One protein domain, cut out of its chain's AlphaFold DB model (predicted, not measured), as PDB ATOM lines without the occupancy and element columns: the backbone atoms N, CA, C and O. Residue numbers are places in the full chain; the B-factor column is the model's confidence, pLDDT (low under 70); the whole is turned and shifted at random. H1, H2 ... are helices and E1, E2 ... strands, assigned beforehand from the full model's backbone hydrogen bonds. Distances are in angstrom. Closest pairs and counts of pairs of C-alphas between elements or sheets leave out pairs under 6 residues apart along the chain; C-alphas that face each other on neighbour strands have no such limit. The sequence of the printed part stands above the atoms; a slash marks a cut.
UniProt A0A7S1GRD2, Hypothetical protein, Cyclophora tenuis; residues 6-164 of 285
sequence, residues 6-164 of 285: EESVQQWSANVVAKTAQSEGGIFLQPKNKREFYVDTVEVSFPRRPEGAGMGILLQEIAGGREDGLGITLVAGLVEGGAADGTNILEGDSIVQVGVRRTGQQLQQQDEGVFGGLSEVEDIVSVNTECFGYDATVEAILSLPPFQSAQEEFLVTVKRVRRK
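Overview. This is residues 6 to 164 of the 285 residues of the protein "Hypothetical protein" of Cyclophora tenuis (UniProt A0A7S1GRD2). A long, strongly twisted and curled sheet of four strands, E3, E8, E6 and E7, runs through the domain, and the far part of the hairpin E6 and E7 reaches out as a long arm. Round the other end of the sheet gather two small hairpins and two helices: E1 with E2 crosses the sheet, only partly face to face with it, and its loop residues 19 to 24 stick out; H2 packs along E6 and E7, with the hairpin E4 and E5 next to it; and the short H1 crosses over E8. The printed part has 159 residues, with two named helices and eight named strands in the order H1, E1, E2, E3, E4, E5, E6, E7, H2, E8. The class is mostly strand, and the large sheet has the order E3, E8, E6, E7, all antiparallel. The whole is loose, with a radius of gyration of the C-alphas of 18.7 A and spans of 63 by 45 by 34 A.

Arrangement. H1, residues 6 to 11, is on the sheet of E3, residues 37 to 47, E8, residues 153 to 163, E6, residues 94 to 107, and E7, residues 118 to 128. Its height over the sheet is 8.9 A, and it lies over E8, across the strands at 74 degrees on the local plane. E1, residues 12 to 17, and E2, residues 26 to 31, form an antiparallel hairpin, with N 15 and O 28 at 2.8 A. Their sheet and the four-strand sheet form a sandwich, two sheets face to face, with best planes 42 degrees apart and strands at 73 degrees to each other. The closest C-alphas of E2 and E3 are those of Pro 31 and Phe 37, 6.1 A apart. E3 is an edge strand, antiparallel to E8, with N 42 and O 158 at 2.9 A. E4, residues 57 to 63, and E5, residues 72 to 78, form another antiparallel hairpin, with N 60 and O 74 at 2.8 A. The closest C-alphas of E5 and E6 are those of Leu 74 and Ser 94, 4.4 A apart, while E4 and E6 are apart. E6 and E7 are a hairpin, with N 102 and O 123 at 2.9 A. H2, residues 134 to 142, is on the large sheet at a height of 9.6 A, over E6 and only just over E7, where 3 of its C-alphas fall; it runs along the strands, at 1 degrees to E6 on the local plane. The closest C-alphas of H2 and E4 are those of Tyr 134 and Glu 61, 5.7 A apart. E7, H2 and E8 form a split strand-helix-strand unit, two strands running the same way with E6 between them, and its crossover is right-handed. E8 is antiparallel to E6, with N 99 and O 155 at 2.7 A. In H2 every O i to N i+4 pair is within hydrogen-bond range; in H1 1 of 2 is.

Along the chain. H1 begins at C-alpha 6, at (297.877, 351.624, 222.535). E3 measures 31.7 A from first to last C-alpha, E6 39.1 A, E7 31.9 A and E8 30.5 A. E6 ends at C-alpha 107, at (300.882, 392.270, 253.768), and E8 at C-alpha 163, at (307.197, 361.023, 218.247).

Size, cuts and confidence. The two C-alphas farthest apart, those of Gln 10 and Gly 113, are 64.3 A apart. The printed part has no cut. The link E5 to E6, residues 79 to 93, is long. The mean pLDDT of the printed part is 90.2, and residues 51 to 52 and 107 to 117 are under 70.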
ATOM      1  N   GLU A   6     297.366 352.945 222.939       93.06
ATOM      2  CA  GLU A   6     297.877 351.624 222.535       93.06
ATOM      3  C   GLU A   6     299.356 351.641 222.122       93.06
ATOM      4  O   GLU A   6     300.110 350.720 222.442       93.06
ATOM      5  N   GLU A   7     299.792 352.701 221.437       94.25
ATOM      6  CA  GLU A   7     301.185 352.868 221.027       94.25
ATOM      7  C   GLU A   7     302.039 353.369 222.198       94.25
ATOM      8  O   GLU A   7     303.129 352.846 222.439       94.25
ATOM      9  N   SER A   8     301.538 354.344 222.966       93.44
ATOM     10  CA  SER A   8     302.255 354.935 224.104       93.44
ATOM     11  C   SER A   8     302.654 353.890 225.154       93.44
ATOM     12  O   SER A   8     303.806 353.871 225.596       93.44
ATOM     13  N   VAL A   9     301.751 352.951 225.465       94.25
ATOM     14  CA  VAL A   9     301.956 351.846 226.416       94.25
ATOM     15  C   VAL A   9     303.179 351.015 226.031       94.25
ATOM     16  O   VAL A   9     303.960 350.584 226.880       94.25
ATOM     17  N   GLN A  10     303.394 350.817 224.732       95.19
ATOM     18  CA  GLN A  10     304.501 350.012 224.232       95.19
ATOM     19  C   GLN A  10     305.841 350.744 224.303       95.19
ATOM     20  O   GLN A  10     306.876 350.073 224.345       95.19
ATOM     21  N   GLN A  11     305.845 352.079 224.344       96.19
ATOM     22  CA  GLN A  11     307.066 352.882 224.279       96.19
ATOM     23  C   GLN A  11     307.680 353.207 225.637       96.19
ATOM     24  O   GLN A  11     308.854 353.563 225.674       96.19
ATOM     25  N   TRP A  12     306.958 353.083 226.748       96.56
ATOM     26  CA  TRP A  12     307.499 353.426 228.064       96.56
ATOM     27  C   TRP A  12     308.515 352.409 228.594       96.56
ATOM     28  O   TRP A  12     308.348 351.197 228.479       96.56
ATOM     29  N   SER A  13     309.578 352.910 229.218       94.75
ATOM     30  CA  SER A  13     310.565 352.139 229.973       94.75
ATOM     31  C   SER A  13     311.015 352.944 231.182       94.75
ATOM     32  O   SER A  13     311.078 354.168 231.128       94.75
ATOM     33  N   ALA A  14     311.431 352.257 232.236       93.00
ATOM     34  CA  ALA A  14     312.160 352.856 233.344       93.00
ATOM     35  C   ALA A  14     313.676 352.701 233.125       93.00
ATOM     36  O   ALA A  14     314.122 351.700 232.558       93.00
ATOM     37  N   ASN A  15     314.469 353.692 233.534       91.62
ATOM     38  CA  ASN A  15     315.930 353.651 233.518       91.62
ATOM     39  C   ASN A  15     316.484 353.877 234.908       91.62
ATOM     40  O   ASN A  15     316.166 354.891 235.522       91.62
ATOM     41  N   VAL A  16     317.405 353.025 235.337       90.56
ATOM     42  CA  VAL A  16     318.184 353.290 236.544       90.56
ATOM     43  C   VAL A  16     319.331 354.229 236.183       90.56
ATOM     44  O   VAL A  16     320.160 353.926 235.323       90.56
ATOM     45  N   VAL A  17     319.374 355.384 236.833       90.56
ATOM     46  CA  VAL A  17     320.454 356.362 236.731       90.56
ATOM     47  C   VAL A  17     321.223 356.332 238.043       90.56
ATOM     48  O   VAL A  17     320.661 356.564 239.111       90.56
ATOM     49  N   ALA A  18     322.515 356.024 237.967       89.56
ATOM     50  CA  ALA A  18     323.373 355.999 239.142       89.56
ATOM     51  C   ALA A  18     323.544 357.408 239.728       89.56
ATOM     52  O   ALA A  18     323.609 358.398 238.993       89.56
ATOM     53  N   LYS A  19     323.673 357.478 241.055       91.50
ATOM     54  CA  LYS A  19     324.044 358.709 241.754       91.50
ATOM     55  C   LYS A  19     325.402 359.207 241.258       91.50
ATOM     56  O   LYS A  19     326.347 358.435 241.102       91.50
ATOM     57  N   THR A  20     325.502 360.509 241.034       89.56
ATOM     58  CA  THR A  20     326.738 361.207 240.667       89.56
ATOM     59  C   THR A  20     326.964 362.386 241.609       89.56
ATOM     60  O   THR A  20     326.091 362.742 242.395       89.56
ATOM     61  N   ALA A  21     328.115 363.055 241.505       86.44
ATOM     62  CA  ALA A  21     328.365 364.291 242.251       86.44
ATOM     63  C   ALA A  21     327.378 365.431 241.907       86.44
ATOM     64  O   ALA A  21     327.290 366.400 242.651       86.44
ATOM     65  N   GLN A  22     326.664 365.330 240.779       81.62
ATOM     66  CA  GLN A  22     325.753 366.361 240.271       81.62
ATOM     67  C   GLN A  22     324.273 365.947 240.324       81.62
ATOM     68  O   GLN A  22     323.410 366.749 239.981       81.62
ATOM     69  N   SER A  23     323.955 364.704 240.702       81.06
ATOM     70  CA  SER A  23     322.584 364.181 240.700       81.06
ATOM     71  C   SER A  23     322.452 363.017 241.673       81.06
ATOM     72  O   SER A  23     323.300 362.129 241.681       81.06
ATOM     73  N   GLU A  24     321.364 362.983 242.439       80.69
ATOM     74  CA  GLU A  24     321.063 361.922 243.411       80.69
ATOM     75  C   GLU A  24     320.855 360.530 242.781       80.69
ATOM     76  O   GLU A  24     320.847 359.530 243.495       80.69
ATOM     77  N   GLY A  25     320.776 360.430 241.448       86.69
ATOM     78  CA  GLY A  25     320.391 359.190 240.776       86.69
ATOM     79  C   GLY A  25     318.913 358.868 241.014       86.69
ATOM     80  O   GLY A  25     318.177 359.666 241.588       86.69
ATOM     81  N   GLY A  26     318.454 357.722 240.526       89.38
ATOM     82  CA  GLY A  26     317.060 357.306 240.664       89.38
ATOM     83  C   GLY A  26     316.572 356.479 239.486       89.38
ATOM     84  O   GLY A  26     317.356 356.064 238.630       89.38
ATOM     85  N   ILE A  27     315.265 356.236 239.450       91.94
ATOM     86  CA  ILE A  27     314.606 355.528 238.357       91.94
ATOM     87  C   ILE A  27     313.746 356.532 237.598       91.94
ATOM     88  O   ILE A  27     312.891 357.183 238.188       91.94
ATOM     89  N   PHE A  28     313.991 356.669 236.297       94.44
ATOM     90  CA  PHE A  28     313.334 357.680 235.472       94.44
ATOM     91  C   PHE A  28     312.689 357.069 234.238       94.44
ATOM     92  O   PHE A  28     313.264 356.194 233.583       94.44
ATOM     93  N   LEU A  29     311.519 357.584 233.883       95.69
ATOM     94  CA  LEU A  29     310.808 357.215 232.676       95.69
ATOM     95  C   LEU A  29     311.540 357.725 231.434       95.69
ATOM     96  O   LEU A  29     311.976 358.874 231.340       95.69
ATOM     97  N   GLN A  30     311.637 356.848 230.448       95.50
ATOM     98  CA  GLN A  30     312.257 357.098 229.158       95.50
ATOM     99  C   GLN A  30     311.528 356.305 228.068       95.50
ATOM    100  O   GLN A  30     310.884 355.296 228.362       95.50
ATOM    101  N   PRO A  31     311.668 356.687 226.792       95.62
ATOM    102  CA  PRO A  31     311.173 355.852 225.717       95.62
ATOM    103  C   PRO A  31     312.112 354.655 225.501       95.62
ATOM    104  O   PRO A  31     313.339 354.803 225.560       95.62
ATOM    105  N   LYS A  32     311.552 353.485 225.173       94.75
ATOM    106  CA  LYS A  32     312.295 352.295 224.726       94.75
ATOM    107  C   LYS A  32     313.126 352.615 223.483       94.75
ATOM    108  O   LYS A  32     314.319 352.325 223.443       94.75
ATOM    109  N   ASN A  33     312.520 353.277 222.492       94.31
ATOM    110  CA  ASN A  33     313.205 353.748 221.288       94.31
ATOM    111  C   ASN A  33     313.480 355.265 221.355       94.31
ATOM    112  O   ASN A  33     312.707 356.094 220.879       94.31
ATOM    113  N   LYS A  34     314.641 355.637 221.906       91.62
ATOM    114  CA  LYS A  34     315.102 357.041 222.023       91.62
ATOM    115  C   LYS A  34     315.436 357.716 220.689       91.62
ATOM    116  O   LYS A  34     315.637 358.938 220.633       91.62
ATOM    117  N   ARG A  35     315.572 356.931 219.616       88.44
ATOM    118  CA  ARG A  35     315.844 357.461 218.278       88.44
ATOM    119  C   ARG A  35     314.586 358.100 217.707       88.44
ATOM    120  O   ARG A  35     314.665 359.209 217.190       88.44
ATOM    121  N   GLU A  36     313.452 357.429 217.857       92.06
ATOM    122  CA  GLU A  36     312.181 357.841 217.258       92.06
ATOM    123  C   GLU A  36     311.261 358.585 218.211       92.06
ATOM    124  O   GLU A  36     310.421 359.350 217.746       92.06
ATOM    125  N   PHE A  37     311.447 358.429 219.521       95.31
ATOM    126  CA  PHE A  37     310.602 359.058 220.527       95.31
ATOM    127  C   PHE A  37     311.415 359.874 221.529       95.31
ATOM    128  O   PHE A  37     312.624 359.693 221.707       95.31
ATOM    129  N   TYR A  38     310.734 360.804 222.185       94.38
ATOM    130  CA  TYR A  38     311.249 361.561 223.318       94.38
ATOM    131  C   TYR A  38     310.165 361.679 224.386       94.38
ATOM    132  O   TYR A  38     308.991 361.426 224.115       94.38
ATOM    133  N   VAL A  39     310.578 362.042 225.597       95.50
ATOM    134  CA  VAL A  39     309.660 362.332 226.696       95.50
ATOM    135  C   VAL A  39     309.587 363.838 226.874       95.50
ATOM    136  O   VAL A  39     310.615 364.511 226.962       95.50
ATOM    137  N   ASP A  40     308.363 364.337 226.874       95.44
ATOM    138  CA  ASP A  40     307.998 365.717 227.150       95.44
ATOM    139  C   ASP A  40     307.414 365.801 228.562       95.44
ATOM    140  O   ASP A  40     306.682 364.897 228.967       95.44
ATOM    141  N   THR A  41     307.727 366.860 229.303       96.81
ATOM    142  CA  THR A  41     307.181 367.085 230.648       96.81
ATOM    143  C   THR A  41     306.163 368.208 230.563       96.81
ATOM    144  O   THR A  41     306.496 369.307 230.120       96.81
ATOM    145  N   VAL A  42     304.931 367.931 230.973       96.69
ATOM    146  CA  VAL A  42     303.818 368.878 230.919       96.69
ATOM    147  C   VAL A  42     303.296 369.078 232.332       96.69
ATOM    148  O   VAL A  42     302.992 368.112 233.026       96.69
ATOM    149  N   GLU A  43     303.191 370.331 232.749       97.69
ATOM    150  CA  GLU A  43     302.544 370.713 234.000       97.69
ATOM    151  C   GLU A  43     301.119 371.181 233.695       97.69
ATOM    152  O   GLU A  43     300.888 371.937 232.746       97.69
ATOM    153  N   VAL A  44     300.156 370.683 234.464       97.75
ATOM    154  CA  VAL A  44     298.735 370.986 234.307       97.75
ATOM    155  C   VAL A  44     298.168 371.343 235.671       97.75
ATOM    156  O   VAL A  44     298.280 370.554 236.607       97.75
ATOM    157  N   SER A  45     297.532 372.509 235.781       96.56
ATOM    158  CA  SER A  45     296.799 372.901 236.982       96.56
ATOM    159  C   SER A  45     295.293 372.903 236.747       96.56
ATOM    160  O   SER A  45     294.826 373.233 235.655       96.56
ATOM    161  N   PHE A  46     294.529 372.513 237.765       95.81
ATOM    162  CA  PHE A  46     293.067 372.546 237.736       95.81
ATOM    163  C   PHE A  46     292.479 372.617 239.155       95.81
ATOM    164  O   PHE A  46     293.145 372.206 240.109       95.81
ATOM    165  N   PRO A  47     291.239 373.119 239.326       93.88
ATOM    166  CA  PRO A  47     290.643 373.305 240.645       93.88
ATOM    167  C   PRO A  47     290.545 372.007 241.447       93.88
ATOM    168  O   PRO A  47     290.096 370.971 240.943       93.88
ATOM    169  N   ARG A  48     290.897 372.077 242.731       92.62
ATOM    170  CA  ARG A  48     290.668 370.992 243.678       92.62
ATOM    171  C   ARG A  48     289.239 371.073 244.205       92.62
ATOM    172  O   ARG A  48     288.774 372.121 244.643       92.62
ATOM    173  N   ARG A  49     288.519 369.953 244.152       88.31
ATOM    174  CA  ARG A  49     287.138 369.858 244.644       88.31
ATOM    175  C   ARG A  49     287.108 369.428 246.122       88.31
ATOM    176  O   ARG A  49     288.104 368.879 246.596       88.31
ATOM    177  N   PRO A  50     285.991 369.671 246.841       84.00
ATOM    178  CA  PRO A  50     285.836 369.277 248.239       84.00
ATOM    179  C   PRO A  50     286.080 367.788 248.492       84.00
ATOM    180  O   PRO A  50     286.054 366.962 247.578       84.00
ATOM    181  N   GLU A  51     286.284 367.458 249.764       67.44
ATOM    182  CA  GLU A  51     286.626 366.118 250.234       67.44
ATOM    183  C   GLU A  51     285.684 365.030 249.677       67.44
ATOM    184  O   GLU A  51     284.460 365.163 249.701       67.44
ATOM    185  N   GLY A  52     286.274 363.965 249.124       67.69
ATOM    186  CA  GLY A  52     285.568 362.858 248.466       67.69
ATOM    187  C   GLY A  52     285.467 362.962 246.939       67.69
ATOM    188  O   GLY A  52     285.256 361.946 246.276       67.69
ATOM    189  N   ALA A  53     285.684 364.141 246.348       79.31
ATOM    190  CA  ALA A  53     285.794 364.285 244.898       79.31
ATOM    191  C   ALA A  53     287.241 364.012 244.445       79.31
ATOM    192  O   ALA A  53     288.142 364.818 244.670       79.31
ATOM    193  N   GLY A  54     287.476 362.860 243.809       85.50
ATOM    194  CA  GLY A  54     288.775 362.538 243.209       85.50
ATOM    195  C   GLY A  54     289.140 363.471 242.045       85.50
ATOM    196  O   GLY A  54     288.314 364.242 241.554       85.50
ATOM    197  N   MET A  55     290.371 363.356 241.539       93.50
ATOM    198  CA  MET A  55     290.827 364.144 240.380       93.50
ATOM    199  C   MET A  55     290.033 363.842 239.097       93.50
ATOM    200  O   MET A  55     290.030 364.648 238.174       93.50
ATOM    201  N   GLY A  56     289.345 362.698 239.030       95.19
ATOM    202  CA  GLY A  56     288.668 362.249 237.813       95.19
ATOM    203  C   GLY A  56     289.648 361.761 236.744       95.19
ATOM    204  O   GLY A  56     289.390 361.942 235.562       95.19
ATOM    205  N   ILE A  57     290.772 361.170 237.156       96.75
ATOM    206  CA  ILE A  57     291.774 360.579 236.263       96.75
ATOM    207  C   ILE A  57     291.709 359.060 236.422       96.75
ATOM    208  O   ILE A  57     291.830 358.551 237.536       96.75
ATOM    209  N   LEU A  58     291.510 358.344 235.317       96.94
ATOM    210  CA  LEU A  58     291.557 356.887 235.272       96.94
ATOM    211  C   LEU A  58     293.010 356.451 235.087       96.94
ATOM    212  O   LEU A  58     293.693 356.955 234.196       96.94
ATOM    213  N   LEU A  59     293.477 355.516 235.912       96.12
ATOM    214  CA  LEU A  59     294.852 355.021 235.883       96.12
ATOM    215  C   LEU A  59     294.902 353.560 235.429       96.12
ATOM    216  O   LEU A  59     294.041 352.759 235.786       96.12
ATOM    217  N   GLN A  60     295.939 353.218 234.672       95.31
ATOM    218  CA  GLN A  60     296.261 351.865 234.241       95.31
ATOM    219  C   GLN A  60     297.740 351.586 234.505       95.31
ATOM    220  O   GLN A  60     298.617 352.304 234.026       95.31
ATOM    221  N   GLU A  61     298.025 350.505 235.223       95.19
ATOM    222  CA  GLU A  61     299.385 349.989 235.351       95.19
ATOM    223  C   GLU A  61     299.756 349.157 234.120       95.19
ATOM    224  O   GLU A  61     299.008 348.271 233.705       95.19
ATOM    225  N   ILE A  62     300.922 349.437 233.534       94.88
ATOM    226  CA  ILE A  62     301.443 348.695 232.371       94.88
ATOM    227  C   ILE A  62     302.678 347.852 232.707       94.88
ATOM    228  O   ILE A  62     303.093 347.003 231.919       94.88
ATOM    229  N   ALA A  63     303.283 348.102 233.866       91.12
ATOM    230  CA  ALA A  63     304.384 347.340 234.432       91.12
ATOM    231  C   ALA A  63     304.369 347.535 235.952       91.12
ATOM    232  O   ALA A  63     304.257 348.668 236.405       91.12
ATOM    233  N   GLY A  64     304.517 346.463 236.726       87.94
ATOM    234  CA  GLY A  64     304.456 346.520 238.186       87.94
ATOM    235  C   GLY A  64     304.010 345.187 238.783       87.94
ATOM    236  O   GLY A  64     304.432 344.134 238.298       87.94
ATOM    237  N   GLY A  65     303.228 345.231 239.863       79.38
ATOM    238  CA  GLY A  65     302.775 344.050 240.613       79.38
ATOM    239  C   GLY A  65     303.833 343.416 241.526       79.38
ATOM    240  O   GLY A  65     303.670 342.280 241.969       79.38
ATOM    241  N   ARG A  66     304.936 344.125 241.785       82.81
ATOM    242  CA  ARG A  66     305.996 343.710 242.713       82.81
ATOM    243  C   ARG A  66     305.792 344.386 244.070       82.81
ATOM    244  O   ARG A  66     305.262 345.488 244.142       82.81
ATOM    245  N   GLU A  67     306.284 343.759 245.134       87.62
ATOM    246  CA  GLU A  67     306.187 344.287 246.507       87.62
ATOM    247  C   GLU A  67     307.062 345.533 246.759       87.62
ATOM    248  O   GLU A  67     307.012 346.115 247.836       87.62
ATOM    249  N   ASP A  68     307.867 345.964 245.779       88.69
ATOM    250  CA  ASP A  68     308.747 347.136 245.888       88.69
ATOM    251  C   ASP A  68     308.058 348.469 245.540       88.69
ATOM    252  O   ASP A  68     308.706 349.514 245.575       88.69
ATOM    253  N   GLY A  69     306.766 348.445 245.186       89.38
ATOM    254  CA  GLY A  69     305.979 349.632 244.825       89.38
ATOM    255  C   GLY A  69     306.368 350.272 243.485       89.38
ATOM    256  O   GLY A  69     305.756 351.253 243.062       89.38
ATOM    257  N   LEU A  70     307.366 349.720 242.788       93.44
ATOM    258  CA  LEU A  70     307.878 350.256 241.533       93.44
ATOM    259  C   LEU A  70     307.106 349.702 240.337       93.44
ATOM    260  O   LEU A  70     306.954 348.488 240.171       93.44
ATOM    261  N   GLY A  71     306.742 350.596 239.426       94.56
ATOM    262  CA  GLY A  71     305.963 350.274 238.242       94.56
ATOM    263  C   GLY A  71     305.922 351.412 237.231       94.56
ATOM    264  O   GLY A  71     306.723 352.342 237.269       94.56
ATOM    265  N   ILE A  72     305.010 351.314 236.275       95.81
ATOM    266  CA  ILE A  72     304.696 352.374 235.327       95.81
ATOM    267  C   ILE A  72     303.179 352.467 235.259       95.81
ATOM    268  O   ILE A  72     302.516 351.590 234.698       95.81
ATOM    269  N   THR A  73     302.661 353.552 235.818       96.50
ATOM    270  CA  THR A  73     301.238 353.881 235.816       96.50
ATOM    271  C   THR A  73     300.972 354.988 234.807       96.50
ATOM    272  O   THR A  73     301.654 356.020 234.803       96.50
ATOM    273  N   LEU A  74     299.990 354.760 233.940       97.50
ATOM    274  CA  LEU A  74     299.572 355.677 232.889       97.50
ATOM    275  C   LEU A  74     298.135 356.146 233.102       97.50
ATOM    276  O   LEU A  74     297.328 355.460 233.724       97.50
ATOM    277  N   VAL A  75     297.803 357.292 232.525       97.88
ATOM    278  CA  VAL A  75     296.436 357.771 232.372       97.88
ATOM    279  C   VAL A  75     295.749 356.944 231.289       97.88
ATOM    280  O   VAL A  75     296.201 356.908 230.146       97.88
ATOM    281  N   ALA A  76     294.653 356.288 231.652       96.81
ATOM    282  CA  ALA A  76     293.797 355.530 230.741       96.81
ATOM    283  C   ALA A  76     292.617 356.355 230.212       96.81
ATOM    284  O   ALA A  76     291.963 355.941 229.263       96.81
ATOM    285  N   GLY A  77     292.328 357.497 230.838       97.00
ATOM    286  CA  GLY A  77     291.238 358.387 230.456       97.00
ATOM    287  C   GLY A  77     290.906 359.386 231.557       97.00
ATOM    288  O   GLY A  77     291.489 359.363 232.646       97.00
ATOM    289  N   LEU A  78     289.945 360.258 231.273       97.25
ATOM    290  CA  LEU A  78     289.396 361.221 232.222       97.25
ATOM    291  C   LEU A  78     287.911 360.925 232.446       97.25
ATOM    292  O   LEU A  78     287.212 360.469 231.543       97.25
ATOM    293  N   VAL A  79     287.435 361.164 233.664       95.50
ATOM    294  CA  VAL A  79     286.023 361.013 234.022       95.50
ATOM    295  C   VAL A  79     285.271 362.268 233.585       95.50
ATOM    296  O   VAL A  79     285.619 363.364 234.026       95.50
ATOM    297  N   GLU A  80     284.228 362.107 232.769       94.00
ATOM    298  CA  GLU A  80     283.360 363.206 232.322       94.00
ATOM    299  C   GLU A  80     282.776 363.975 233.519       94.00
ATOM    300  O   GLU A  80     282.281 363.390 234.487       94.00
ATOM    301  N   GLY A  81     282.876 365.305 233.483       90.56
ATOM    302  CA  GLY A  81     282.486 366.184 234.582       90.56
ATOM    303  C   GLY A  81     283.412 366.128 235.804       90.56
ATOM    304  O   GLY A  81     283.135 366.805 236.801       90.56
ATOM    305  N   GLY A  82     284.503 365.355 235.762       92.19
ATOM    306  CA  GLY A  82     285.542 365.269 236.791       92.19
ATOM    307  C   GLY A  82     286.382 366.545 236.923       92.19
ATOM    308  O   GLY A  82     286.225 367.495 236.162       92.19
ATOM    309  N   ALA A  83     287.265 366.610 237.926       93.50
ATOM    310  CA  ALA A  83     288.082 367.808 238.167       93.50
ATOM    311  C   ALA A  83     289.132 368.047 237.065       93.50
ATOM    312  O   ALA A  83     289.371 369.191 236.696       93.50
ATOM    313  N   ALA A  84     289.714 366.971 236.533       95.88
ATOM    314  CA  ALA A  84     290.675 367.010 235.436       95.88
ATOM    315  C   ALA A  84     290.021 367.023 234.040       95.88
ATOM    316  O   ALA A  84     290.741 367.060 233.041       95.88
ATOM    317  N   ASP A  85     288.689 366.975 233.947       95.25
ATOM    318  CA  ASP A  85     287.984 366.986 232.663       95.25
ATOM    319  C   ASP A  85     288.260 368.288 231.888       95.25
ATOM    320  O   ASP A  85     288.337 369.374 232.464       95.25
ATOM    321  N   GLY A  86     288.467 368.176 230.576       93.94
ATOM    322  CA  GLY A  86     288.839 369.296 229.706       93.94
ATOM    323  C   GLY A  86     290.262 369.845 229.896       93.94
ATOM    324  O   GLY A  86     290.614 370.844 229.264       93.94
ATOM    325  N   THR A  87     291.095 369.225 230.736       96.94
ATOM    326  CA  THR A  87     292.503 369.622 230.891       96.94
ATOM    327  C   THR A  87     293.392 369.075 229.766       96.94
ATOM    328  O   THR A  87     292.958 368.315 228.903       96.94
ATOM    329  N   ASN A  88     294.676 369.451 229.760       96.12
ATOM    330  CA  ASN A  88     295.664 368.955 228.793       96.12
ATOM    331  C   ASN A  88     296.307 367.615 229.212       96.12
ATOM    332  O   ASN A  88     297.346 367.246 228.663       96.12
ATOM    333  N   ILE A  89     295.742 366.909 230.195       97.50
ATOM    334  CA  ILE A  89     296.138 365.533 230.519       97.50
ATOM    335  C   ILE A  89     295.551 364.614 229.448       97.50
ATOM    336  O   ILE A  89     294.377 364.727 229.105       97.50
ATOM    337  N   LEU A  90     296.369 363.721 228.898       97.38
ATOM    338  CA  LEU A  90     295.982 362.823 227.815       97.38
ATOM    339  C   LEU A  90     296.202 361.366 228.210       97.38
ATOM    340  O   LEU A  90     297.050 361.045 229.040       97.38
ATOM    341  N   GLU A  91     295.470 360.473 227.551       97.56
ATOM    342  CA  GLU A  91     295.734 359.041 227.641       97.56
ATOM    343  C   GLU A  91     297.187 358.729 227.246       97.56
ATOM    344  O   GLU A  91     297.728 359.290 226.290       97.56
ATOM    345  N   GLY A  92     297.827 357.834 227.997       97.44
ATOM    346  CA  GLY A  92     299.226 357.451 227.808       97.44
ATOM    347  C   GLY A  92     300.242 358.323 228.549       97.44
ATOM    348  O   GLY A  92     301.428 357.973 228.583       97.44
ATOM    349  N   ASP A  93     299.804 359.426 229.163       98.31
ATOM    350  CA  ASP A  93     300.616 360.198 230.103       98.31
ATOM    351  C   ASP A  93     300.933 359.378 231.349       98.31
ATOM    352  O   ASP A  93     300.090 358.642 231.841       98.31
ATOM    353  N   SER A  94     302.126 359.552 231.910       97.75
ATOM    354  CA  SER A  94     302.447 359.049 233.244       97.75
ATOM    355  C   SER A  94     302.491 360.210 234.226       97.75
ATOM    356  O   SER A  94     303.211 361.186 233.997       97.75
ATOM    357  N   ILE A  95     301.724 360.120 235.312       96.75
ATOM    358  CA  ILE A  95     301.776 361.105 236.396       96.75
ATOM    359  C   ILE A  95     303.092 360.897 237.138       96.75
ATOM    360  O   ILE A  95     303.355 359.804 237.628       96.75
ATOM    361  N   VAL A  96     303.915 361.942 237.205       97.31
ATOM    362  CA  VAL A  96     305.233 361.876 237.854       97.31
ATOM    363  C   VAL A  96     305.315 362.699 239.128       97.31
ATOM    364  O   VAL A  96     306.178 362.436 239.963       97.31
ATOM    365  N   GLN A  97     304.420 363.671 239.289       98.00
ATOM    366  CA  GLN A  97     304.297 364.468 240.498       98.00
ATOM    367  C   GLN A  97     302.873 365.010 240.611       98.00
ATOM    368  O   GLN A  97     302.272 365.403 239.609       98.00
ATOM    369  N   VAL A  98     302.346 365.059 241.831       97.75
ATOM    370  CA  VAL A  98     301.081 365.730 242.140       97.75
ATOM    371  C   VAL A  98     301.312 366.681 243.301       97.75
ATOM    372  O   VAL A  98     301.899 366.305 244.313       97.75
ATOM    373  N   GLY A  99     300.863 367.917 243.152       96.69
ATOM    374  CA  GLY A  99     300.912 368.949 244.170       96.69
ATOM    375  C   GLY A  99     299.546 369.548 244.455       96.69
ATOM    376  O   GLY A  99     298.633 369.478 243.635       96.69
ATOM    377  N   VAL A 100     299.429 370.154 245.630       96.12
ATOM    378  CA  VAL A 100     298.334 371.047 246.006       96.12
ATOM    379  C   VAL A 100     298.932 372.436 246.147       96.12
ATOM    380  O   VAL A 100     299.830 372.630 246.967       96.12
ATOM    381  N   ARG A 101     298.441 373.381 245.344       95.19
ATOM    382  CA  ARG A 101     298.819 374.792 245.406       95.19
ATOM    383  C   ARG A 101     297.747 375.588 246.138       95.19
ATOM    384  O   ARG A 101     296.558 375.459 245.841       95.19
ATOM    385  N   ARG A 102     298.186 376.437 247.067       92.81
ATOM    386  CA  ARG A 102     297.363 377.420 247.777       92.81
ATOM    387  C   ARG A 102     297.910 378.812 247.531       92.81
ATOM    388  O   ARG A 102     299.078 379.060 247.815       92.81
ATOM    389  N   THR A 103     297.059 379.721 247.078       86.62
ATOM    390  CA  THR A 103     297.424 381.131 246.913       86.62
ATOM    391  C   THR A 103     296.814 381.943 248.050       86.62
ATOM    392  O   THR A 103     295.597 381.966 248.234       86.62
ATOM    393  N   GLY A 104     297.667 382.594 248.838       80.56
ATOM    394  CA  GLY A 104     297.285 383.528 249.894       80.56
ATOM    395  C   GLY A 104     297.822 384.932 249.622       80.56
ATOM    396  O   GLY A 104     298.667 385.130 248.756       80.56
ATOM    397  N   GLN A 105     297.355 385.917 250.388       77.94
ATOM    398  CA  GLN A 105     297.906 387.274 250.373       77.94
ATOM    399  C   GLN A 105     298.618 387.546 251.699       77.94
ATOM    400  O   GLN A 105     298.047 387.334 252.769       77.94
ATOM    401  N   GLN A 106     299.854 388.039 251.634       72.44
ATOM    402  CA  GLN A 106     300.557 388.612 252.779       72.44
ATOM    403  C   GLN A 106     300.729 390.118 252.595       72.44
ATOM    404  O   GLN A 106     301.038 390.603 251.506       72.44
ATOM    405  N   LEU A 107     300.536 390.856 253.687       65.56
ATOM    406  CA  LEU A 107     300.882 392.270 253.768       65.56
ATOM    407  C   LEU A 107     302.406 392.399 253.797       65.56
ATOM    408  O   LEU A 107     303.050 391.865 254.702       65.56
ATOM    409  N   GLN A 108     302.983 393.130 252.841       66.62
ATOM    410  CA  GLN A 108     304.387 393.511 252.935       66.62
ATOM    411  C   GLN A 108     304.557 394.528 254.067       66.62
ATOM    412  O   GLN A 108     304.035 395.640 253.996       66.62
ATOM    413  N   GLN A 109     305.311 394.159 255.104       58.12
ATOM    414  CA  GLN A 109     305.873 395.143 256.024       58.12
ATOM    415  C   GLN A 109     307.079 395.795 255.343       58.12
ATOM    416  O   GLN A 109     308.104 395.151 255.129       58.12
ATOM    417  N   GLN A 110     306.946 397.073 254.997       58.38
ATOM    418  CA  GLN A 110     308.079 397.973 254.799       58.38
ATOM    419  C   GLN A 110     307.977 399.113 255.815       58.38
ATOM    420  O   GLN A 110     306.878 399.427 256.278       58.38
ATOM    421  N   ASP A 111     309.136 399.661 256.187       53.19
ATOM    422  CA  ASP A 111     309.303 400.666 257.239       53.19
ATOM    423  C   ASP A 111     308.362 401.881 257.119       53.19
ATOM    424  O   ASP A 111     307.873 402.242 256.047       53.19
ATOM    425  N   GLU A 112     308.129 402.488 258.283       49.34
ATOM    426  CA  GLU A 112     307.226 403.591 258.629       49.34
ATOM    427  C   GLU A 112     306.718 404.490 257.475       49.34
ATOM    428  O   GLU A 112     307.436 405.332 256.937       49.34
ATOM    429  N   GLY A 113     305.403 404.420 257.203       53.28
ATOM    430  CA  GLY A 113     304.634 405.556 256.668       53.28
ATOM    431  C   GLY A 113     303.993 405.413 255.283       53.28
ATOM    432  O   GLY A 113     303.317 406.346 254.850       53.28
ATOM    433  N   VAL A 114     304.132 404.277 254.592       57.62
ATOM    434  CA  VAL A 114     303.490 404.034 253.284       57.62
ATOM    435  C   VAL A 114     302.572 402.811 253.368       57.62
ATOM    436  O   VAL A 114     302.929 401.810 253.982       57.62
ATOM    437  N   PHE A 115     301.372 402.881 252.775       57.06
ATOM    438  CA  PHE A 115     300.461 401.733 252.673       57.06
ATOM    439  C   PHE A 115     301.183 400.550 252.003       57.06
ATOM    440  O   PHE A 115     301.551 400.633 250.832       57.06
ATOM    441  N   GLY A 116     301.393 399.466 252.757       60.09
ATOM    442  CA  GLY A 116     302.061 398.255 252.280       60.09
ATOM    443  C   GLY A 116     301.252 397.549 251.193       60.09
ATOM    444  O   GLY A 116     300.040 397.369 251.323       60.09
ATOM    445  N   GLY A 117     301.924 397.155 250.109       69.44
ATOM    446  CA  GLY A 117     301.321 396.357 249.044       69.44
ATOM    447  C   GLY A 117     300.949 394.950 249.524       69.44
ATOM    448  O   GLY A 117     301.578 394.394 250.427       69.44
ATOM    449  N   LEU A 118     299.923 394.364 248.905       70.62
ATOM    450  CA  LEU A 118     299.620 392.940 249.047       70.62
ATOM    451  C   LEU A 118     300.556 392.161 248.117       70.62
ATOM    452  O   LEU A 118     300.601 392.445 246.920       70.62
ATOM    453  N   SER A 119     301.292 391.189 248.651       75.38
ATOM    454  CA  SER A 119     302.015 390.202 247.845       75.38
ATOM    455  C   SER A 119     301.326 388.852 247.919       75.38
ATOM    456  O   SER A 119     300.939 388.408 249.002       75.38
ATOM    457  N   GLU A 120     301.196 388.192 246.773       78.50
ATOM    458  CA  GLU A 120     300.721 386.814 246.706       78.50
ATOM    459  C   GLU A 120     301.817 385.866 247.196       78.50
ATOM    460  O   GLU A 120     302.985 385.992 246.822       78.50
ATOM    461  N   VAL A 121     301.436 384.939 248.067       82.88
ATOM    462  CA  VAL A 121     302.301 383.872 248.568       82.88
ATOM    463  C   VAL A 121     301.684 382.554 248.137       82.88
ATOM    464  O   VAL A 121     300.516 382.290 248.429       82.88
ATOM    465  N   GLU A 122     302.473 381.739 247.447       87.62
ATOM    466  CA  GLU A 122     302.088 380.388 247.059       87.62
ATOM    467  C   GLU A 122     302.695 379.375 248.030       87.62
ATOM    468  O   GLU A 122     303.904 379.368 248.267       87.62
ATOM    469  N   ASP A 123     301.847 378.509 248.578       90.81
ATOM    470  CA  ASP A 123     302.249 377.317 249.320       90.81
ATOM    471  C   ASP A 123     301.961 376.087 248.454       90.81
ATOM    472  O   ASP A 123     300.830 375.896 247.994       90.81
ATOM    473  N   ILE A 124     302.990 375.277 248.189       94.75
ATOM    474  CA  ILE A 124     302.893 374.084 247.344       94.75
ATOM    475  C   ILE A 124     303.420 372.883 248.118       94.75
ATOM    476  O   ILE A 124     304.616 372.767 248.389       94.75
ATOM    477  N   VAL A 125     302.526 371.938 248.401       96.31
ATOM    478  CA  VAL A 125     302.882 370.622 248.945       96.31
ATOM    479  C   VAL A 125     302.742 369.600 247.830       96.31
ATOM    480  O   VAL A 125     301.680 369.513 247.219       96.31
ATOM    481  N   SER A 126     303.796 368.832 247.547       97.06
ATOM    482  CA  SER A 126     303.793 367.867 246.444       97.06
ATOM    483  C   SER A 126     304.413 366.526 246.803       97.06
ATOM    484  O   SER A 126     305.226 366.417 247.720       97.06
ATOM    485  N   VAL A 127     304.014 365.510 246.045       97.56
ATOM    486  CA  VAL A 127     304.490 364.131 246.119       97.56
ATOM    487  C   VAL A 127     304.965 363.695 244.738       97.56
ATOM    488  O   VAL A 127     304.340 364.029 243.730       97.56
ATOM    489  N   ASN A 128     306.072 362.956 244.681       96.81
ATOM    490  CA  ASN A 128     306.553 362.348 243.441       96.81
ATOM    491  C   ASN A 128     305.959 360.950 243.281       96.81
ATOM    492  O   ASN A 128     305.862 360.197 244.244       96.81
ATOM    493  N   THR A 129     305.601 360.619 242.049       96.44
ATOM    494  CA  THR A 129     304.969 359.354 241.653       96.44
ATOM    495  C   THR A 129     305.652 358.716 240.444       96.44
ATOM    496  O   THR A 129     305.199 357.693 239.931       96.44
ATOM    497  N   GLU A 130     306.765 359.295 239.981       96.38
ATOM    498  CA  GLU A 130     307.515 358.757 238.851       96.38
ATOM    499  C   GLU A 130     307.993 357.323 239.120       96.38
ATOM    500  O   GLU A 130     308.644 357.043 240.123       96.38
ATOM    501  N   CYS A 131     307.716 356.429 238.168       96.19
ATOM    502  CA  CYS A 131     308.028 355.000 238.252       96.19
ATOM    503  C   CYS A 131     307.355 354.256 239.424       96.19
ATOM    504  O   CYS A 131     307.865 353.223 239.865       96.19
ATOM    505  N   PHE A 132     306.214 354.743 239.921       96.25
ATOM    506  CA  PHE A 132     305.373 353.997 240.861       96.25
ATOM    507  C   PHE A 132     304.375 353.090 240.129       96.25
ATOM    508  O   PHE A 132     303.867 353.425 239.053       96.25
ATOM    509  N   GLY A 133     304.108 351.927 240.726       95.81
ATOM    510  CA  GLY A 133     302.950 351.099 240.383       95.81
ATOM    511  C   GLY A 133     301.650 351.741 240.872       95.81
ATOM    512  O   GLY A 133     301.683 352.742 241.587       95.81
ATOM    513  N   TYR A 134     300.509 351.166 240.504       95.62
ATOM    514  CA  TYR A 134     299.187 351.747 240.742       95.62
ATOM    515  C   TYR A 134     298.957 352.067 242.221       95.62
ATOM    516  O   TYR A 134     298.646 353.209 242.560       95.62
ATOM    517  N   ASP A 135     299.163 351.084 243.102       95.38
ATOM    518  CA  ASP A 135     298.891 351.236 244.533       95.38
ATOM    519  C   ASP A 135     299.784 352.311 245.162       95.38
ATOM    520  O   ASP A 135     299.286 353.194 245.856       95.38
ATOM    521  N   ALA A 136     301.081 352.313 244.836       96.31
ATOM    522  CA  ALA A 136     302.026 353.319 245.317       96.31
ATOM    523  C   ALA A 136     301.713 354.725 244.770       96.31
ATOM    524  O   ALA A 136     301.843 355.716 245.488       96.31
ATOM    525  N   THR A 137     301.268 354.837 243.510       96.06
ATOM    526  CA  THR A 137     300.794 356.106 242.938       96.06
ATOM    527  C   THR A 137     299.577 356.625 243.704       96.06
ATOM    528  O   THR A 137     299.546 357.801 244.069       96.06
ATOM    529  N   VAL A 138     298.586 355.769 243.965       95.00
ATOM    530  CA  VAL A 138     297.371 356.142 244.702       95.00
ATOM    531  C   VAL A 138     297.700 356.526 246.144       95.00
ATOM    532  O   VAL A 138     297.252 357.576 246.599       95.00
ATOM    533  N   GLU A 139     298.512 355.734 246.844       95.69
ATOM    534  CA  GLU A 139     298.939 356.005 248.222       95.69
ATOM    535  C   GLU A 139     299.646 357.360 248.340       95.69
ATOM    536  O   GLU A 139     299.286 358.173 249.192       95.69
ATOM    537  N   ALA A 140     300.590 357.647 247.439       96.38
ATOM    538  CA  ALA A 140     301.287 358.928 247.411       96.38
ATOM    539  C   ALA A 140     300.320 360.102 247.192       96.38
ATOM    540  O   ALA A 140     300.391 361.108 247.891       96.38
ATOM    541  N   ILE A 141     299.372 359.986 246.256       94.75
ATOM    542  CA  ILE A 141     298.375 361.042 246.015       94.75
ATOM    543  C   ILE A 141     297.484 361.247 247.248       94.75
ATOM    544  O   ILE A 141     297.162 362.385 247.593       94.75
ATOM    545  N   LEU A 142     297.101 360.169 247.936       93.88
ATOM    546  CA  LEU A 142     296.292 360.235 249.156       93.88
ATOM    547  C   LEU A 142     297.053 360.818 250.356       93.88
ATOM    548  O   LEU A 142     296.410 361.279 251.296       93.88
ATOM    549  N   SER A 143     298.390 360.859 250.328       95.81
ATOM    550  CA  SER A 143     299.191 361.497 251.379       95.81
ATOM    551  C   SER A 143     299.242 363.028 251.273       95.81
ATOM    552  O   SER A 143     299.858 363.681 252.117       95.81
ATOM    553  N   LEU A 144     298.643 363.619 250.232       94.75
ATOM    554  CA  LEU A 144     298.519 365.070 250.098       94.75
ATOM    555  C   LEU A 144     297.626 365.654 251.208       94.75
ATOM    556  O   LEU A 144     296.697 364.993 251.675       94.75
ATOM    557  N   PRO A 145     297.864 366.912 251.628       93.12
ATOM    558  CA  PRO A 145     297.108 367.522 252.718       93.12
ATOM    559  C   PRO A 145     295.606 367.565 252.399       93.12
ATOM    560  O   PRO A 145     295.244 367.729 251.228       93.12
ATOM    561  N   PRO A 146     294.718 367.480 253.406       90.62
ATOM    562  CA  PRO A 146     293.275 367.532 253.187       90.62
ATOM    563  C   PRO A 146     292.859 368.857 252.533       90.62
ATOM    564  O   PRO A 146     293.566 369.865 252.628       90.62
ATOM    565  N   PHE A 147     291.716 368.833 251.850       91.56
ATOM    566  CA  PHE A 147     291.120 370.011 251.220       91.56
ATOM    567  C   PHE A 147     290.800 371.084 252.270       91.56
ATOM    568  O   PHE A 147     290.176 370.773 253.283       91.56
ATOM    569  N   GLN A 148     291.190 372.340 252.027       89.56
ATOM    570  CA  GLN A 148     290.877 373.453 252.938       89.56
ATOM    571  C   GLN A 148     289.944 374.495 252.321       89.56
ATOM    572  O   GLN A 148     289.095 375.041 253.028       89.56
ATOM    573  N   SER A 149     290.077 374.794 251.027       88.75
ATOM    574  CA  SER A 149     289.276 375.837 250.384       88.75
ATOM    575  C   SER A 149     289.099 375.627 248.880       88.75
ATOM    576  O   SER A 149     289.867 374.930 248.226       88.75
ATOM    577  N   ALA A 150     288.081 376.274 248.307       86.62
ATOM    578  CA  ALA A 150     287.779 376.193 246.876       86.62
ATOM    579  C   ALA A 150     288.806 376.915 245.978       86.62
ATOM    580  O   ALA A 150     288.707 376.833 244.758       86.62
ATOM    581  N   GLN A 151     289.757 377.644 246.573       87.94
ATOM    582  CA  GLN A 151     290.865 378.298 245.873       87.94
ATOM    583  C   GLN A 151     292.079 377.372 245.711       87.94
ATOM    584  O   GLN A 151     293.065 377.774 245.101       87.94
ATOM    585  N   GLU A 152     292.039 376.160 246.274       92.88
ATOM    586  CA  GLU A 152     293.091 375.171 246.066       92.88
ATOM    587  C   GLU A 152     293.068 374.634 244.633       92.88
ATOM    588  O   GLU A 152     292.013 374.349 244.061       92.88
ATOM    589  N   GLU A 153     294.254 374.403 244.084       95.12
ATOM    590  CA  GLU A 153     294.423 373.749 242.793       95.12
ATOM    591  C   GLU A 153     295.292 372.507 242.935       95.12
ATOM    592  O   GLU A 153     296.252 372.477 243.711       95.12
ATOM    593  N   PHE A 154     294.975 371.483 242.149       96.00
ATOM    594  CA  PHE A 154     295.944 370.446 241.852       96.00
ATOM    595  C   PHE A 154     296.968 370.986 240.861       96.00
ATOM    596  O   PHE A 154     296.604 371.648 239.891       96.00
ATOM    597  N   LEU A 155     298.235 370.658 241.092       97.06
ATOM    598  CA  LEU A 155     299.338 370.847 240.161       97.06
ATOM    599  C   LEU A 155     299.866 369.466 239.778       97.06
ATOM    600  O   LEU A 155     300.532 368.809 240.573       97.06
ATOM    601  N   VAL A 156     299.519 368.991 238.590       97.94
ATOM    602  CA  VAL A 156     299.887 367.656 238.120       97.94
ATOM    603  C   VAL A 156     300.978 367.783 237.072       97.94
ATOM    604  O   VAL A 156     300.764 368.355 236.002       97.94
ATOM    605  N   THR A 157     302.135 367.199 237.356       98.44
ATOM    606  CA  THR A 157     303.207 367.045 236.375       98.44
ATOM    607  C   THR A 157     303.090 365.669 235.750       98.44
ATOM    608  O   THR A 157     303.146 364.644 236.438       98.44
ATOM    609  N   VAL A 158     302.968 365.641 234.427       98.25
ATOM    610  CA  VAL A 158     302.948 364.413 233.639       98.25
ATOM    611  C   VAL A 158     304.152 364.337 232.714       98.25
ATOM    612  O   VAL A 158     304.642 365.342 232.195       98.25
ATOM    613  N   LYS A 159     304.616 363.116 232.468       98.12
ATOM    614  CA  LYS A 159     305.524 362.809 231.367       98.12
ATOM    615  C   LYS A 159     304.732 362.181 230.230       98.12
ATOM    616  O   LYS A 159     303.954 361.258 230.445       98.12
ATOM    617  N   ARG A 160     304.996 362.647 229.011       97.81
ATOM    618  CA  ARG A 160     304.340 362.206 227.777       97.81
ATOM    619  C   ARG A 160     305.368 361.705 226.776       97.81
ATOM    620  O   ARG A 160     306.238 362.470 226.353       97.81
ATOM    621  N   VAL A 161     305.258 360.451 226.339       96.94
ATOM    622  CA  VAL A 161     306.036 359.978 225.184       96.94
ATOM    623  C   VAL A 161     305.447 360.569 223.908       96.94
ATOM    624  O   VAL A 161     304.243 360.519 223.665       96.94
ATOM    625  N   ARG A 162     306.315 361.128 223.067       95.88
ATOM    626  CA  ARG A 162     305.947 361.729 221.786       95.88
ATOM    627  C   ARG A 162     306.880 361.259 220.681       95.88
ATOM    628  O   ARG A 162     308.073 361.037 220.911       95.88
ATOM    629  N   ARG A 163     306.364 361.187 219.450       95.38
ATOM    630  CA  ARG A 163     307.197 361.023 218.247       95.38
ATOM    631  C   ARG A 163     308.175 362.190 218.154       95.38
ATOM    632  O   ARG A 163     307.758 363.349 218.162       95.38
ATOM    633  N   LYS A 164     309.460 361.891 217.985       94.88
ATOM    634  CA  LYS A 164     310.505 362.882 217.742       94.88
ATOM    635  C   LYS A 164     310.245 363.584 216.398       94.88
ATOM    636  O   LYS A 164     310.133 362.909 215.365       94.88
TER     637      LYS A 164